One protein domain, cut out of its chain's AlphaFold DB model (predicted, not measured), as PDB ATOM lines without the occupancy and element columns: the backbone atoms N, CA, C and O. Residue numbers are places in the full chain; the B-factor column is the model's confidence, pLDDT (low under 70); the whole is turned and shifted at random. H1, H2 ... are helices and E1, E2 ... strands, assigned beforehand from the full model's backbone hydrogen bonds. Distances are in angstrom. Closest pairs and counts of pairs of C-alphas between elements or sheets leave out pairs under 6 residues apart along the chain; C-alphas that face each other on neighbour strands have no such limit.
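This is residues 40 to 103 of the 179 residues of an uncharacterized protein of Branchiostoma floridae (UniProt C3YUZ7). A small two-stranded hairpin, E1 and E2, forms one end of a rod, residues 54 to 84 wind as loops through its middle, and H1 makes the other end, its residues 88 to 103 sticking out free. The printed part has 64 residues, under half in named elements, in the order E1, E2, H1; the class is mixed, and the sheet E1 - E2 is antiparallel. It is only just extended, close to loose, with a radius of gyration of the C-alphas of 16.1 A and spans of 56 by 21 by 16 A.

E1, residues 40 to 43, begins with C-alpha 40 at (-160.001, 128.575, 39.785) and is 9.3 A long. E2, residues 50 to 53, measures 9.2 A. H1, residues 85 to 103, measures 27.5 A and ends with C-alpha 103 at (-161.862, 161.171, 13.127).

The hairpin E1 and E2 is antiparallel at 155 degrees, with N 52 and O 41 2.9 A apart, within hydrogen-bond range. E1 and H1 are apart. In H1, 12 of 15 O i to N i+4 pairs are within hydrogen-bond range.

The farthest C-alphas, of Trp 45 and Gln 103, are 56.4 A apart. The printed part has no cut. E2 to H1 is a long link of 31 residues. Residues 44 to 52 and 85 to 93 are among those with pLDDT under 70.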
ATOM      1  N   LYS A  40    -159.256 129.247  38.713       68.62
ATOM      2  CA  LYS A  40    -160.001 128.575  39.785       68.62
ATOM      3  C   LYS A  40    -159.260 127.306  40.186       68.62
ATOM      4  O   LYS A  40    -159.339 126.297  39.494       68.62
ATOM      5  N   HIS A  41    -158.582 127.332  41.331       73.38
ATOM      6  CA  HIS A  41    -158.234 126.086  42.010       73.38
ATOM      7  C   HIS A  41    -159.441 125.650  42.831       73.38
ATOM      8  O   HIS A  41    -159.740 126.216  43.880       73.38
ATOM      9  N   CYS A  42    -160.169 124.670  42.309       73.00
ATOM     10  CA  CYS A  42    -161.248 124.022  43.034       73.00
ATOM     11  C   CYS A  42    -160.737 122.684  43.564       73.00
ATOM     12  O   CYS A  42    -160.394 121.802  42.780       73.00
ATOM     13  N   SER A  43    -160.692 122.535  44.886       71.50
ATOM     14  CA  SER A  43    -160.365 121.272  45.547       71.50
ATOM     15  C   SER A  43    -161.587 120.744  46.307       71.50
ATOM     16  O   SER A  43    -162.407 121.511  46.822       71.50
ATOM     17  N   GLY A  44    -161.754 119.419  46.316       66.88
ATOM     18  CA  GLY A  44    -162.841 118.727  47.017       66.88
ATOM     19  C   GLY A  44    -163.612 117.723  46.152       66.88
ATOM     20  O   GLY A  44    -163.753 117.894  44.940       66.88
ATOM     21  N   TRP A  45    -164.120 116.669  46.793       64.56
ATOM     22  CA  TRP A  45    -164.924 115.622  46.161       64.56
ATOM     23  C   TRP A  45    -166.404 116.037  46.152       64.56
ATOM     24  O   TRP A  45    -166.912 116.478  47.179       64.56
ATOM     25  N   PHE A  46    -167.026 115.965  44.969       58.25
ATOM     26  CA  PHE A  46    -168.416 116.220  44.519       58.25
ATOM     27  C   PHE A  46    -169.405 117.083  45.350       58.25
ATOM     28  O   PHE A  46    -170.108 117.886  44.746       58.25
ATOM     29  N   PHE A  47    -169.450 117.001  46.682       64.62
ATOM     30  CA  PHE A  47    -170.412 117.699  47.554       64.62
ATOM     31  C   PHE A  47    -169.824 118.836  48.413       64.62
ATOM     32  O   PHE A  47    -170.561 119.493  49.141       64.62
ATOM     33  N   GLY A  48    -168.517 119.108  48.331       63.97
ATOM     34  CA  GLY A  48    -167.852 120.132  49.155       63.97
ATOM     35  C   GLY A  48    -166.807 120.958  48.412       63.97
ATOM     36  O   GLY A  48    -165.785 121.322  48.993       63.97
ATOM     37  N   ARG A  49    -167.010 121.197  47.111       63.62
ATOM     38  CA  ARG A  49    -166.006 121.830  46.249       63.62
ATOM     39  C   ARG A  49    -165.791 123.288  46.678       63.62
ATOM     40  O   ARG A  49    -166.613 124.153  46.386       63.62
ATOM     41  N   ARG A  50    -164.683 123.568  47.370       68.25
ATOM     42  CA  ARG A  50    -164.256 124.946  47.642       68.25
ATOM     43  C   ARG A  50    -163.389 125.398  46.485       68.25
ATOM     44  O   ARG A  50    -162.328 124.837  46.231       68.25
ATOM     45  N   CYS A  51    -163.857 126.415  45.783       69.12
ATOM     46  CA  CYS A  51    -163.054 127.098  44.791       69.12
ATOM     47  C   CYS A  51    -162.353 128.270  45.470       69.12
ATOM     48  O   CYS A  51    -162.998 129.220  45.902       69.12
ATOM     49  N   THR A  52    -161.031 128.194  45.574       69.25
ATOM     50  CA  THR A  52    -160.189 129.315  45.992       69.25
ATOM     51  C   THR A  52    -159.624 129.959  44.734       69.25
ATOM     52  O   THR A  52    -158.510 129.655  44.308       69.25
ATOM     53  N   GLY A  53    -160.438 130.788  44.080       76.38
ATOM     54  CA  GLY A  53    -159.991 131.669  43.002       76.38
ATOM     55  C   GLY A  53    -159.774 133.078  43.545       76.38
ATOM     56  O   GLY A  53    -160.541 133.533  44.393       76.38
ATOM     57  N   ARG A  54    -158.736 133.772  43.076       86.56
ATOM     58  CA  ARG A  54    -158.643 135.231  43.233       86.56
ATOM     59  C   ARG A  54    -159.206 135.903  41.988       86.56
ATOM     60  O   ARG A  54    -159.056 135.377  40.885       86.56
ATOM     61  N   CYS A  55    -159.857 137.039  42.187       87.75
ATOM     62  CA  CYS A  55    -160.325 137.887  41.099       87.75
ATOM     63  C   CYS A  55    -159.174 138.716  40.517       87.75
ATOM     64  O   CYS A  55    -158.078 138.742  41.083       87.75
ATOM     65  N   HIS A  56    -159.408 139.372  39.376       84.06
ATOM     66  CA  HIS A  56    -158.398 140.214  38.720       84.06
ATOM     67  C   HIS A  56    -157.937 141.379  39.612       84.06
ATOM     68  O   HIS A  56    -156.780 141.783  39.552       84.06
ATOM     69  N   ASP A  57    -158.803 141.848  40.511       85.62
ATOM     70  CA  ASP A  57    -158.495 142.854  41.534       85.62
ATOM     71  C   ASP A  57    -157.680 142.312  42.734       85.62
ATOM     72  O   ASP A  57    -157.379 143.047  43.674       85.62
ATOM     73  N   GLY A  58    -157.328 141.021  42.740       85.75
ATOM     74  CA  GLY A  58    -156.567 140.363  43.805       85.75
ATOM     75  C   GLY A  58    -157.386 139.954  45.034       85.75
ATOM     76  O   GLY A  58    -156.835 139.295  45.931       85.75
ATOM     77  N   THR A  59    -158.682 140.282  45.076       87.62
ATOM     78  CA  THR A  59    -159.588 139.889  46.163       87.62
ATOM     79  C   THR A  59    -159.946 138.405  46.084       87.62
ATOM     80  O   THR A  59    -159.800 137.753  45.043       87.62
ATOM     81  N   GLN A  60    -160.373 137.827  47.210       86.00
ATOM     82  CA  GLN A  60    -160.842 136.447  47.226       86.00
ATOM     83  C   GLN A  60    -162.197 136.369  46.521       86.00
ATOM     84  O   GLN A  60    -163.167 136.992  46.951       86.00
ATOM     85  N   GLY A  61    -162.247 135.607  45.431       78.06
ATOM     86  CA  GLY A  61    -163.465 135.414  44.668       78.06
ATOM     87  C   GLY A  61    -164.454 134.535  45.419       78.06
ATOM     88  O   GLY A  61    -164.084 133.581  46.106       78.06
ATOM     89  N   THR A  62    -165.736 134.837  45.235       75.19
ATOM     90  CA  THR A  62    -166.806 133.851  45.438       75.19
ATOM     91  C   THR A  62    -166.786 132.881  44.232       75.19
ATOM     92  O   THR A  62    -165.831 132.917  43.449       75.19
ATOM     93  N   PRO A  63    -167.772 131.993  43.997       82.25
ATOM     94  CA  PRO A  63    -167.801 131.197  42.763       82.25
ATOM     95  C   PRO A  63    -167.625 132.035  41.480       82.25
ATOM     96  O   PRO A  63    -167.119 131.509  40.484       82.25
ATOM     97  N   TYR A  64    -167.960 133.332  41.535       88.62
ATOM     98  CA  TYR A  64    -167.745 134.333  40.489       88.62
ATOM     99  C   TYR A  64    -167.101 135.613  41.043       88.62
ATOM    100  O   TYR A  64    -167.133 135.884  42.247       88.62
ATOM    101  N   CYS A  65    -166.530 136.408  40.141       91.69
ATOM    102  CA  CYS A  65    -165.842 137.663  40.442       91.69
ATOM    103  C   CYS A  65    -166.720 138.901  40.216       91.69
ATOM    104  O   CYS A  65    -166.243 139.899  39.697       91.69
ATOM    105  N   GLY A  66    -168.004 138.840  40.574       91.62
ATOM    106  CA  GLY A  66    -168.903 139.999  40.538       91.62
ATOM    107  C   GLY A  66    -168.757 140.896  41.771       91.62
ATOM    108  O   GLY A  66    -168.334 140.441  42.840       91.62
ATOM    109  N   TYR A  67    -169.115 142.176  41.657       90.75
ATOM    110  CA  TYR A  67    -169.245 143.048  42.833       90.75
ATOM    111  C   TYR A  67    -170.449 142.660  43.702       90.75
ATOM    112  O   TYR A  67    -170.346 142.680  44.929       90.75
ATOM    113  N   GLY A  68    -171.551 142.247  43.073       89.94
ATOM    114  CA  GLY A  68    -172.783 141.804  43.719       89.94
ATOM    115  C   GLY A  68    -173.269 140.429  43.237       89.94
ATOM    116  O   GLY A  68    -172.508 139.681  42.620       89.94
ATOM    117  N   PRO A  69    -174.532 140.066  43.537       89.50
ATOM    118  CA  PRO A  69    -175.112 138.795  43.114       89.50
ATOM    119  C   PRO A  69    -175.157 138.676  41.589       89.50
ATOM    120  O   PRO A  69    -175.482 139.634  40.888       89.50
ATOM    121  N   CYS A  70    -174.852 137.476  41.103       89.88
ATOM    122  CA  CYS A  70    -174.878 137.097  39.694       89.88
ATOM    123  C   CYS A  70    -175.942 136.027  39.456       89.88
ATOM    124  O   CYS A  70    -176.406 135.381  40.400       89.88
ATOM    125  N   ASN A  71    -176.276 135.783  38.190       88.69
ATOM    126  CA  ASN A  71    -177.062 134.606  37.833       88.69
ATOM    127  C   ASN A  71    -176.254 133.299  38.030       88.69
ATOM    128  O   ASN A  71    -175.054 133.320  38.312       88.69
ATOM    129  N   ILE A  72    -176.908 132.145  37.856       87.81
ATOM    130  CA  ILE A  72    -176.293 130.814  38.042       87.81
ATOM    131  C   ILE A  72    -175.133 130.522  37.079       87.81
ATOM    132  O   ILE A  72    -174.316 129.644  37.342       87.81
ATOM    133  N   PHE A  73    -175.035 131.255  35.973       89.44
ATOM    134  CA  PHE A  73    -173.933 131.128  35.023       89.44
ATOM    135  C   PHE A  73    -172.730 131.996  35.414       89.44
ATOM    136  O   PHE A  73    -171.633 131.797  34.897       89.44
ATOM    137  N   GLY A  74    -172.896 132.905  36.381       88.88
ATOM    138  CA  GLY A  74    -171.867 133.871  36.754       88.88
ATOM    139  C   GLY A  74    -171.820 135.103  35.870       88.88
ATOM    140  O   GLY A  74    -170.795 135.782  35.837       88.88
ATOM    141  N   CYS A  75    -172.902 135.365  35.148       91.31
ATOM    142  CA  CYS A  75    -173.054 136.507  34.262       91.31
ATOM    143  C   CYS A  75    -174.126 137.448  34.818       91.31
ATOM    144  O   CYS A  75    -174.846 137.100  35.763       91.31
ATOM    145  N   ASN A  76    -174.223 138.643  34.232       89.25
ATOM    146  CA  ASN A  76    -175.169 139.682  34.652       89.25
ATOM    147  C   ASN A  76    -175.107 139.945  36.171       89.25
ATOM    148  O   ASN A  76    -176.101 139.872  36.898       89.25
ATOM    149  N   CYS A  77    -173.890 140.143  36.672       90.31
ATOM    150  CA  CYS A  77    -173.660 140.439  38.076       90.31
ATOM    151  C   CYS A  77    -174.091 141.869  38.391       90.31
ATOM    152  O   CYS A  77    -173.691 142.812  37.708       90.31
ATOM    153  N   ARG A  78    -174.852 142.058  39.473       89.44
ATOM    154  CA  ARG A  78    -175.213 143.399  39.941       89.44
ATOM    155  C   ARG A  78    -173.939 144.169  40.307       89.44
ATOM    156  O   ARG A  78    -173.187 143.731  41.173       89.44
ATOM    157  N   GLY A  79    -173.719 145.313  39.661       89.44
ATOM    158  CA  GLY A  79    -172.507 146.122  39.828       89.44
ATOM    159  C   GLY A  79    -171.316 145.683  38.968       89.44
ATOM    160  O   GLY A  79    -170.234 146.222  39.150       89.44
ATOM    161  N   GLY A  80    -171.497 144.727  38.051       89.75
ATOM    162  CA  GLY A  80    -170.466 144.309  37.100       89.75
ATOM    163  C   GLY A  80    -169.412 143.356  37.671       89.75
ATOM    164  O   GLY A  80    -169.552 142.807  38.773       89.75
ATOM    165  N   CYS A  81    -168.360 143.139  36.882       90.50
ATOM    166  CA  CYS A  81    -167.240 142.263  37.204       90.50
ATOM    167  C   CYS A  81    -166.083 143.031  37.855       90.50
ATOM    168  O   CYS A  81    -165.818 144.190  37.549       90.50
ATOM    169  N   ARG A  82    -165.368 142.365  38.762       89.75
ATOM    170  CA  ARG A  82    -164.170 142.884  39.424       89.75
ATOM    171  C   ARG A  82    -162.973 142.762  38.489       89.75
ATOM    172  O   ARG A  82    -162.426 141.668  38.330       89.75
ATOM    173  N   HIS A  83    -162.557 143.884  37.917       84.31
ATOM    174  CA  HIS A  83    -161.382 143.978  37.054       84.31
ATOM    175  C   HIS A  83    -160.198 144.599  37.788       84.31
ATOM    176  O   HIS A  83    -160.354 145.291  38.799       84.31
ATOM    177  N   ASN A  84    -158.990 144.351  37.284       78.12
ATOM    178  CA  ASN A  84    -157.836 145.106  37.736       78.12
ATOM    179  C   ASN A  84    -157.932 146.525  37.155       78.12
ATOM    180  O   ASN A  84    -158.332 146.696  36.008       78.12
ATOM    181  N   LYS A  85    -157.512 147.551  37.906       66.69
ATOM    182  CA  LYS A  85    -157.482 148.942  37.411       66.69
ATOM    183  C   LYS A  85    -156.659 149.112  36.128       66.69
ATOM    184  O   LYS A  85    -156.865 150.083  35.414       66.69
ATOM    185  N   ARG A  86    -155.723 148.197  35.860       60.88
ATOM    186  CA  ARG A  86    -154.934 148.189  34.621       60.88
ATOM    187  C   ARG A  86    -155.751 147.793  33.390       60.88
ATOM    188  O   ARG A  86    -155.515 148.364  32.339       60.88
ATOM    189  N   ASP A  87    -156.732 146.906  33.543       57.62
ATOM    190  CA  ASP A  87    -157.517 146.382  32.417       57.62
ATOM    191  C   ASP A  87    -158.511 147.445  31.897       57.62
ATOM    192  O   ASP A  87    -158.709 147.582  30.696       57.62
ATOM    193  N   VAL A  88    -159.051 148.284  32.792       59.72
ATOM    194  CA  VAL A  88    -159.962 149.397  32.439       59.72
ATOM    195  C   VAL A  88    -159.264 150.464  31.588       59.72
ATOM    196  O   VAL A  88    -159.890 151.085  30.737       59.72
ATOM    197  N   ALA A  89    -157.966 150.689  31.813       58.59
ATOM    198  CA  ALA A  89    -157.203 151.663  31.041       58.59
ATOM    199  C   ALA A  89    -156.964 151.192  29.599       58.59
ATOM    200  O   ALA A  89    -157.013 152.016  28.694       58.59
ATOM    201  N   GLU A  90    -156.742 149.893  29.379       58.59
ATOM    202  CA  GLU A  90    -156.562 149.344  28.028       58.59
ATOM    203  C   GLU A  90    -157.881 149.264  27.253       58.59
ATOM    204  O   GLU A  90    -157.897 149.554  26.062       58.59
ATOM    205  N   GLU A  91    -159.001 148.969  27.916       60.56
ATOM    206  CA  GLU A  91    -160.320 148.985  27.270       60.56
ATOM    207  C   GLU A  91    -160.762 150.419  26.923       60.56
ATOM    208  O   GLU A  91    -161.245 150.675  25.821       60.56
ATOM    209  N   ALA A  92    -160.496 151.388  27.809       64.25
ATOM    210  CA  ALA A  92    -160.699 152.805  27.512       64.25
ATOM    211  C   ALA A  92    -159.768 153.311  26.398       64.25
ATOM    212  O   ALA A  92    -160.187 154.141  25.599       64.25
ATOM    213  N   LEU A  93    -158.528 152.809  26.322       65.31
ATOM    214  CA  LEU A  93    -157.599 153.116  25.231       65.31
ATOM    215  C   LEU A  93    -158.062 152.515  23.903       65.31
ATOM    216  O   LEU A  93    -158.009 153.215  22.902       65.31
ATOM    217  N   GLY A  94    -158.572 151.281  23.893       70.44
ATOM    218  CA  GLY A  94    -159.144 150.667  22.692       70.44
ATOM    219  C   GLY A  94    -160.389 151.402  22.191       70.44
ATOM    220  O   GLY A  94    -160.553 151.589  20.989       70.44
ATOM    221  N   LEU A  95    -161.231 151.897  23.107       72.00
ATOM    222  CA  LEU A  95    -162.366 152.752  22.755       72.00
ATOM    223  C   LEU A  95    -161.906 154.124  22.228       72.00
ATOM    224  O   LEU A  95    -162.450 154.618  21.249       72.00
ATOM    225  N   LEU A  96    -160.882 154.725  22.843       68.06
ATOM    226  CA  LEU A  96    -160.251 155.961  22.361       68.06
ATOM    227  C   LEU A  96    -159.605 155.782  20.987       68.06
ATOM    228  O   LEU A  96    -159.620 156.713  20.194       68.06
ATOM    229  N   GLU A  97    -159.037 154.615  20.698       70.75
ATOM    230  CA  GLU A  97    -158.415 154.300  19.413       70.75
ATOM    231  C   GLU A  97    -159.465 154.065  18.318       70.75
ATOM    232  O   GLU A  97    -159.270 154.524  17.195       70.75
ATOM    233  N   LEU A  98    -160.620 153.477  18.656       66.06
ATOM    234  CA  LEU A  98    -161.791 153.432  17.770       66.06
ATOM    235  C   LEU A  98    -162.357 154.832  17.493       66.06
ATOM    236  O   LEU A  98    -162.537 155.190  16.333       66.06
ATOM    237  N   LEU A  99    -162.545 155.653  18.532       66.00
ATOM    238  CA  LEU A  99    -163.000 157.043  18.382       66.00
ATOM    239  C   LEU A  99    -162.003 157.899  17.586       66.00
ATOM    240  O   LEU A  99    -162.399 158.798  16.852       66.00
ATOM    241  N   ARG A 100    -160.702 157.619  17.709       67.25
ATOM    242  CA  ARG A 100    -159.654 158.302  16.941       67.25
ATOM    243  C   ARG A 100    -159.606 157.840  15.485       67.25
ATOM    244  O   ARG A 100    -159.257 158.639  14.626       67.25
ATOM    245  N   GLY A 101    -159.958 156.583  15.210       52.25
ATOM    246  CA  GLY A 101    -160.027 156.024  13.858       52.25
ATOM    247  C   GLY A 101    -161.200 156.551  13.025       52.25
ATOM    248  O   GLY A 101    -161.083 156.609  11.807       52.25
ATOM    249  N   GLU A 102    -162.296 156.988  13.650       53.22
ATOM    250  CA  GLU A 102    -163.412 157.643  12.940       53.22
ATOM    251  C   GLU A 102    -163.154 159.131  12.637       53.22
ATOM    252  O   GLU A 102    -163.847 159.727  11.814       53.22
ATOM    253  N   GLN A 103    -162.126 159.735  13.245       48.84
ATOM    254  CA  GLN A 103    -161.862 161.171  13.127       48.84
ATOM    255  C   GLN A 103    -160.955 161.559  11.943       48.84
ATOM    256  O   GLN A 103    -160.743 162.747  11.714       48.84
TER     257      GLN A 103